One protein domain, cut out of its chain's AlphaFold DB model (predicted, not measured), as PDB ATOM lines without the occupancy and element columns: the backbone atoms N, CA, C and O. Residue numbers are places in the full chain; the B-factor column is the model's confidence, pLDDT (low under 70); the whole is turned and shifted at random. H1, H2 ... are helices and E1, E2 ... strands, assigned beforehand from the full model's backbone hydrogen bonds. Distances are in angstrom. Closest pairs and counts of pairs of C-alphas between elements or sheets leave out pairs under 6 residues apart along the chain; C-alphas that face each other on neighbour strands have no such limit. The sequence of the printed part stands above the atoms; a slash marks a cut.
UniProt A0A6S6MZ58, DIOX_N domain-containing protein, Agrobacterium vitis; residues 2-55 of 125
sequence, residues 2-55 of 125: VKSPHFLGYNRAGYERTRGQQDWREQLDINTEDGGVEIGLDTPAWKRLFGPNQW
ATOM      1  N   VAL A   2      18.741  34.271   5.805       67.81
ATOM      2  CA  VAL A   2      19.902  33.588   6.458       67.81
ATOM      3  C   VAL A   2      19.646  32.108   6.806       67.81
ATOM      4  O   VAL A   2      20.572  31.306   6.840       67.81
ATOM      5  N   LYS A   3      18.383  31.735   7.044       75.19
ATOM      6  CA  LYS A   3      17.974  30.376   7.428       75.19
ATOM      7  C   LYS A   3      17.532  29.499   6.250       75.19
ATOM      8  O   LYS A   3      17.002  28.422   6.494       75.19
ATOM      9  N   SER A   4      17.651  29.961   5.004       78.31
ATOM     10  CA  SER A   4      17.170  29.227   3.828       78.31
ATOM     11  C   SER A   4      18.252  29.167   2.749       78.31
ATOM     12  O   SER A   4      18.648  30.220   2.245       78.31
ATOM     13  N   PRO A   5      18.689  27.968   2.318       80.81
ATOM     14  CA  PRO A   5      19.571  27.837   1.156       80.81
ATOM     15  C   PRO A   5      18.864  28.219  -0.157       80.81
ATOM     16  O   PRO A   5      19.517  28.320  -1.194       80.81
ATOM     17  N   HIS A   6      17.547  28.448  -0.101       84.69
ATOM     18  CA  HIS A   6      16.685  28.782  -1.231       84.69
ATOM     19  C   HIS A   6      16.450  30.279  -1.411       84.69
ATOM     20  O   HIS A   6      15.672  30.667  -2.274       84.69
ATOM     21  N   PHE A   7      17.112  31.121  -0.607       85.81
ATOM     22  CA  PHE A   7      16.909  32.571  -0.607       85.81
ATOM     23  C   PHE A   7      15.462  32.981  -0.268       85.81
ATOM     24  O   PHE A   7      15.016  34.048  -0.663       85.81
ATOM     25  N   LEU A   8      14.741  32.163   0.503       90.00
ATOM     26  CA  LEU A   8      13.383  32.468   0.971       90.00
ATOM     27  C   LEU A   8      13.381  32.967   2.427       90.00
ATOM     28  O   LEU A   8      14.329  32.747   3.196       90.00
ATOM     29  N   GLY A   9      12.299  33.640   2.813       90.81
ATOM     30  CA  GLY A   9      12.073  34.146   4.166       90.81
ATOM     31  C   GLY A   9      12.655  35.536   4.429       90.81
ATOM     32  O   GLY A   9      13.311  36.132   3.583       90.81
ATOM     33  N   TYR A  10      12.478  36.029   5.652       91.56
ATOM     34  CA  TYR A  10      12.726  37.430   6.013       91.56
ATOM     35  C   TYR A  10      14.165  37.931   5.774       91.56
ATOM     36  O   TYR A  10      15.150  37.232   6.065       91.56
ATOM     37  N   ASN A  11      14.271  39.170   5.304       89.75
ATOM     38  CA  ASN A  11      15.497  39.923   5.132       89.75
ATOM     39  C   ASN A  11      15.403  41.290   5.830       89.75
ATOM     40  O   ASN A  11      14.400  41.995   5.706       89.75
ATOM     41  N   ARG A  12      16.461  41.661   6.558       90.44
ATOM     42  CA  ARG A  12      16.507  42.909   7.335       90.44
ATOM     43  C   ARG A  12      16.802  44.119   6.448       90.44
ATOM     44  O   ARG A  12      17.461  43.985   5.415       90.44
ATOM     45  N   ALA A  13      16.428  45.306   6.921       91.69
ATOM     46  CA  ALA A  13      16.748  46.566   6.253       91.69
ATOM     47  C   ALA A  13      18.253  46.732   5.959       91.69
ATOM     48  O   ALA A  13      19.111  46.401   6.783       91.69
ATOM     49  N   GLY A  14      18.569  47.234   4.762       88.44
ATOM     50  CA  GLY A  14      19.935  47.504   4.305       88.44
ATOM     51  C   GLY A  14      20.744  46.265   3.908       88.44
ATOM     52  O   GLY A  14      21.945  46.378   3.645       88.44
ATOM     53  N   TYR A  15      20.134  45.076   3.898       88.12
ATOM     54  CA  TYR A  15      20.831  43.842   3.530       88.12
ATOM     55  C   TYR A  15      20.861  43.606   2.018       88.12
ATOM     56  O   TYR A  15      21.860  43.118   1.492       88.12
ATOM     57  N   GLU A  16      19.791  43.968   1.312       89.12
ATOM     58  CA  GLU A  16      19.772  43.947  -0.150       89.12
ATOM     59  C   GLU A  16      20.538  45.145  -0.721       89.12
ATOM     60  O   GLU A  16      20.575  46.222  -0.114       89.12
ATOM     61  N   ARG A  17      21.192  44.941  -1.871       91.31
ATOM     62  CA  ARG A  17      21.957  45.984  -2.554       91.31
ATOM     63  C   ARG A  17      21.565  46.114  -4.018       91.31
ATOM     64  O   ARG A  17      21.880  45.229  -4.815       91.31
ATOM     65  N   THR A  18      21.021  47.266  -4.396       91.88
ATOM     66  CA  THR A  18      20.715  47.612  -5.785       91.88
ATOM     67  C   THR A  18      21.742  48.616  -6.308       91.88
ATOM     68  O   THR A  18      21.978  49.668  -5.720       91.88
ATOM     69  N   ARG A  19      22.416  48.282  -7.422       93.06
ATOM     70  CA  ARG A  19      23.520  49.089  -8.000       93.06
ATOM     71  C   ARG A  19      24.631  49.418  -6.985       93.06
ATOM     72  O   ARG A  19      25.208  50.501  -7.003       93.06
ATOM     73  N   GLY A  20      24.916  48.475  -6.087       93.50
ATOM     74  CA  GLY A  20      25.935  48.613  -5.042       93.50
ATOM     75  C   GLY A  20      25.510  49.433  -3.820       93.50
ATOM     76  O   GLY A  20      26.246  49.434  -2.835       93.50
ATOM     77  N   GLN A  21      24.338  50.073  -3.844       94.00
ATOM     78  CA  GLN A  21      23.781  50.825  -2.718       94.00
ATOM     79  C   GLN A  21      22.828  49.958  -1.906       94.00
ATOM     80  O   GLN A  21      22.208  49.057  -2.456       94.00
ATOM     81  N   GLN A  22      22.733  50.207  -0.602       94.75
ATOM     82  CA  GLN A  22      21.845  49.450   0.280       94.75
ATOM     83  C   GLN A  22      20.391  49.894   0.131       94.75
ATOM     84  O   GLN A  22      20.099  51.087   0.209       94.75
ATOM     85  N   ASP A  23      19.485  48.924   0.031       92.88
ATOM     86  CA  ASP A  23      18.050  49.183   0.011       92.88
ATOM     87  C   ASP A  23      17.509  49.216   1.447       92.88
ATOM     88  O   ASP A  23      17.573  48.236   2.197       92.88
ATOM     89  N   TRP A  24      16.964  50.363   1.852       93.44
ATOM     90  CA  TRP A  24      16.399  50.578   3.188       93.44
ATOM     91  C   TRP A  24      14.959  50.059   3.287       93.44
ATOM     92  O   TRP A  24      14.013  50.816   3.489       93.44
ATOM     93  N   ARG A  25      14.800  48.741   3.132       93.12
ATOM     94  CA  ARG A  25      13.520  48.037   3.267       93.12
ATOM     95  C   ARG A  25      13.691  46.681   3.936       93.12
ATOM     96  O   ARG A  25      14.675  45.987   3.699       93.12
ATOM     97  N   GLU A  26      12.711  46.304   4.741       92.25
ATOM     98  CA  GLU A  26      12.537  44.915   5.158       92.25
ATOM     99  C   GLU A  26      11.802  44.146   4.055       92.25
ATOM    100  O   GLU A  26      11.002  44.720   3.313       92.25
ATOM    101  N   GLN A  27      12.080  42.850   3.926       91.69
ATOM    102  CA  GLN A  27      11.462  42.008   2.900       91.69
ATOM    103  C   GLN A  27      11.126  40.627   3.451       91.69
ATOM    104  O   GLN A  27      11.859  40.080   4.273       91.69
ATOM    105  N   LEU A  28      10.029  40.047   2.968       91.56
ATOM    106  CA  LEU A  28       9.691  38.643   3.155       91.56
ATOM    107  C   LEU A  28       9.530  37.994   1.780       91.56
ATOM    108  O   LEU A  28       8.561  38.270   1.077       91.56
ATOM    109  N   ASP A  29      10.481  37.137   1.414       91.94
ATOM    110  CA  ASP A  29      10.466  36.433   0.132       91.94
ATOM    111  C   ASP A  29       9.722  35.104   0.234       91.94
ATOM    112  O   ASP A  29      10.079  34.237   1.040       91.94
ATOM    113  N   ILE A  30       8.699  34.959  -0.608       91.12
ATOM    114  CA  ILE A  30       7.834  33.783  -0.698       91.12
ATOM    115  C   ILE A  30       7.740  33.374  -2.163       91.12
ATOM    116  O   ILE A  30       7.549  34.217  -3.038       91.12
ATOM    117  N   ASN A  31       7.876  32.079  -2.420       89.94
ATOM    118  CA  ASN A  31       7.738  31.479  -3.741       89.94
ATOM    119  C   ASN A  31       6.514  30.548  -3.770       89.94
ATOM    120  O   ASN A  31       5.836  30.358  -2.755       89.94
ATOM    121  N   THR A  32       6.238  29.931  -4.916       88.12
ATOM    122  CA  THR A  32       5.264  28.841  -4.995       88.12
ATOM    123  C   THR A  32       5.637  27.733  -4.009       88.12
ATOM    124  O   THR A  32       6.811  27.385  -3.888       88.12
ATOM    125  N   GLU A  33       4.644  27.194  -3.297       88.81
ATOM    126  CA  GLU A  33       4.866  26.105  -2.340       88.81
ATOM    127  C   GLU A  33       5.492  24.893  -3.029       88.81
ATOM    128  O   GLU A  33       4.981  24.378  -4.022       88.81
ATOM    129  N   ASP A  34       6.622  24.455  -2.484       83.06
ATOM    130  CA  ASP A  34       7.435  23.390  -3.042       83.06
ATOM    131  C   ASP A  34       8.175  22.681  -1.906       83.06
ATOM    132  O   ASP A  34       8.771  23.327  -1.042       83.06
ATOM    133  N   GLY A  35       8.160  21.347  -1.909       80.25
ATOM    134  CA  GLY A  35       8.897  20.545  -0.923       80.25
ATOM    135  C   GLY A  35      10.419  20.681  -1.043       80.25
ATOM    136  O   GLY A  35      11.146  20.236  -0.158       80.25
ATOM    137  N   GLY A  36      10.900  21.314  -2.116       78.56
ATOM    138  CA  GLY A  36      12.310  21.442  -2.434       78.56
ATOM    139  C   GLY A  36      12.835  20.275  -3.249       78.56
ATOM    140  O   GLY A  36      12.121  19.341  -3.610       78.56
ATOM    141  N   VAL A  37      14.116  20.365  -3.593       76.94
ATOM    142  CA  VAL A  37      14.831  19.322  -4.328       76.94
ATOM    143  C   VAL A  37      16.059  18.935  -3.521       76.94
ATOM    144  O   VAL A  37      16.749  19.810  -3.001       76.94
ATOM    145  N   GLU A  38      16.351  17.638  -3.435       80.94
ATOM    146  CA  GLU A  38      17.619  17.179  -2.869       80.94
ATOM    147  C   GLU A  38      18.789  17.758  -3.671       80.94
ATOM    148  O   GLU A  38      18.848  17.655  -4.900       80.94
ATOM    149  N   ILE A  39      19.714  18.410  -2.967       82.38
ATOM    150  CA  ILE A  39      20.870  19.068  -3.572       82.38
ATOM    151  C   ILE A  39      22.096  18.167  -3.400       82.38
ATOM    152  O   ILE A  39      22.667  18.082  -2.317       82.38
ATOM    153  N   GLY A  40      22.509  17.526  -4.492       84.88
ATOM    154  CA  GLY A  40      23.766  16.782  -4.616       84.88
ATOM    155  C   GLY A  40      24.839  17.532  -5.418       84.88
ATOM    156  O   GLY A  40      24.605  18.636  -5.915       84.88
ATOM    157  N   LEU A  41      26.011  16.908  -5.582       84.75
ATOM    158  CA  LEU A  41      27.156  17.475  -6.316       84.75
ATOM    159  C   LEU A  41      26.822  17.809  -7.779       84.75
ATOM    160  O   LEU A  41      27.200  18.872  -8.263       84.75
ATOM    161  N   ASP A  42      26.035  16.957  -8.437       87.69
ATOM    162  CA  ASP A  42      25.642  17.127  -9.843       87.69
ATOM    163  C   ASP A  42      24.339  17.920 -10.015       87.69
ATOM    164  O   ASP A  42      23.783  18.024 -11.110       87.69
ATOM    165  N   THR A  43      23.800  18.475  -8.926       83.12
ATOM    166  CA  THR A  43      22.547  19.227  -8.987       83.12
ATOM    167  C   THR A  43      22.791  20.595  -9.617       83.12
ATOM    168  O   THR A  43      23.578  21.379  -9.079       83.12
ATOM    169  N   PRO A  44      22.090  20.945 -10.714       85.38
ATOM    170  CA  PRO A  44      22.225  22.264 -11.312       85.38
ATOM    171  C   PRO A  44      21.961  23.371 -10.290       85.38
ATOM    172  O   PRO A  44      20.952  23.334  -9.584       85.38
ATOM    173  N   ALA A  45      22.834  24.381 -10.242       84.56
ATOM    174  CA  ALA A  45      22.796  25.425  -9.215       84.56
ATOM    175  C   ALA A  45      21.429  26.126  -9.096       84.56
ATOM    176  O   ALA A  45      20.990  26.431  -7.991       84.56
ATOM    177  N   TRP A  46      20.720  26.312 -10.216       83.25
ATOM    178  CA  TRP A  46      19.394  26.940 -10.256       83.25
ATOM    179  C   TRP A  46      18.322  26.162  -9.475       83.25
ATOM    180  O   TRP A  46      17.368  26.767  -8.996       83.25
ATOM    181  N   LYS A  47      18.484  24.844  -9.268       84.88
ATOM    182  CA  LYS A  47      17.543  24.051  -8.461       84.88
ATOM    183  C   LYS A  47      17.560  24.434  -6.982       84.88
ATOM    184  O   LYS A  47      16.587  24.170  -6.286       84.88
ATOM    185  N   ARG A  48      18.620  25.101  -6.508       85.12
ATOM    186  CA  ARG A  48      18.690  25.609  -5.132       85.12
ATOM    187  C   ARG A  48      17.653  26.690  -4.858       85.12
ATOM    188  O   ARG A  48      17.329  26.876  -3.704       85.12
ATOM    189  N   LEU A  49      17.091  27.348  -5.872       84.62
ATOM    190  CA  LEU A  49      16.068  28.385  -5.693       84.62
ATOM    191  C   LEU A  49      14.685  27.834  -5.298       84.62
ATOM    192  O   LEU A  49      13.783  28.615  -5.005       84.62
ATOM    193  N   PHE A  50      14.502  26.507  -5.295       85.56
ATOM    194  CA  PHE A  50      13.236  25.878  -4.924       85.56
ATOM    195  C   PHE A  50      13.367  25.128  -3.617       85.56
ATOM    196  O   PHE A  50      14.207  24.235  -3.478       85.56
ATOM    197  N   GLY A  51      12.483  25.463  -2.695       87.62
ATOM    198  CA  GLY A  51      12.392  24.835  -1.400       87.62
ATOM    199  C   GLY A  51      11.249  25.413  -0.591       87.62
ATOM    200  O   GLY A  51      10.550  26.312  -1.068       87.62
ATOM    201  N   PRO A  52      11.070  24.906   0.633       91.00
ATOM    202  CA  PRO A  52       9.938  25.280   1.456       91.00
ATOM    203  C   PRO A  52       9.998  26.761   1.837       91.00
ATOM    204  O   PRO A  52      11.043  27.289   2.239       91.00
ATOM    205  N   ASN A  53       8.843  27.421   1.749       92.50
ATOM    206  CA  ASN A  53       8.659  28.776   2.255       92.50
ATOM    207  C   ASN A  53       8.847  28.819   3.780       92.50
ATOM    208  O   ASN A  53       8.510  27.874   4.497       92.50
ATOM    209  N   GLN A  54       9.348  29.947   4.290       92.00
ATOM    210  CA  GLN A  54       9.503  30.176   5.729       92.00
ATOM    211  C   GLN A  54       8.370  31.057   6.244       92.00
ATOM    212  O   GLN A  54       8.363  32.266   6.016       92.00
ATOM    213  N   TRP A  55       7.430  30.441   6.955       92.81
ATOM    214  CA  TRP A  55       6.265  31.121   7.512       92.81
ATOM    215  C   TRP A  55       6.518  31.539   8.967       92.81
ATOM    216  O   TRP A  55       6.986  30.715   9.755       92.81
TER     217      TRP A  55
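Overview. This is residues 2 to 55 of the 125 residues of the protein "DIOX_N domain-containing protein" of Agrobacterium vitis (UniProt A0A6S6MZ58). You see a loose chain of loops with little regular structure: a small hairpin of two short strands, E1 and E2, has a long loop, residues 12 to 26, at one end, and a short helix, H1, lies toward the other. Residues 40 to 45 stick out. The 54 printed residues, with E1, E2 and H1 in that order, are of mixed class, only 11 of them in named elements; the sheet E1 - E2 is antiparallel. The whole is loose, with a radius of gyration of the C-alphas of 13.0 A and spans of 35 by 25 by 17 A.

Along the chain. Find C-alpha 9 at (12.073, 34.146, 4.166), where E1, residues 9 to 11, begins and runs 6.8 A. E2, residues 27 to 29, runs 6.3 A. H1, residues 45 to 49, runs 8.2 A to C-alpha 49 at (16.068, 28.385, -5.693).

Arrangement. Look at the hairpin of E1 and E2, antiparallel at 154 degrees: C-alphas 10 and 28 face each other at 4.3 A, and N 11 and O 27 are within hydrogen-bond range at 2.8 A. Residues 17 to 18 make a short antiparallel pairing with residues 21 to 22. E1 and H1 are apart. In H1, 0 of 1 O i to N i+4 pairs but 2 of 2 O i to N i+3 pairs are within range.

Size, cuts and confidence. The C-alphas farthest apart, Trp 24 and Asp 42, are 37.1 A apart. The printed part has no cut, and the links E1 to E2 and E2 to H1 are long. Mean pLDDT of the printed part is 87.4; residue 2 is under 70.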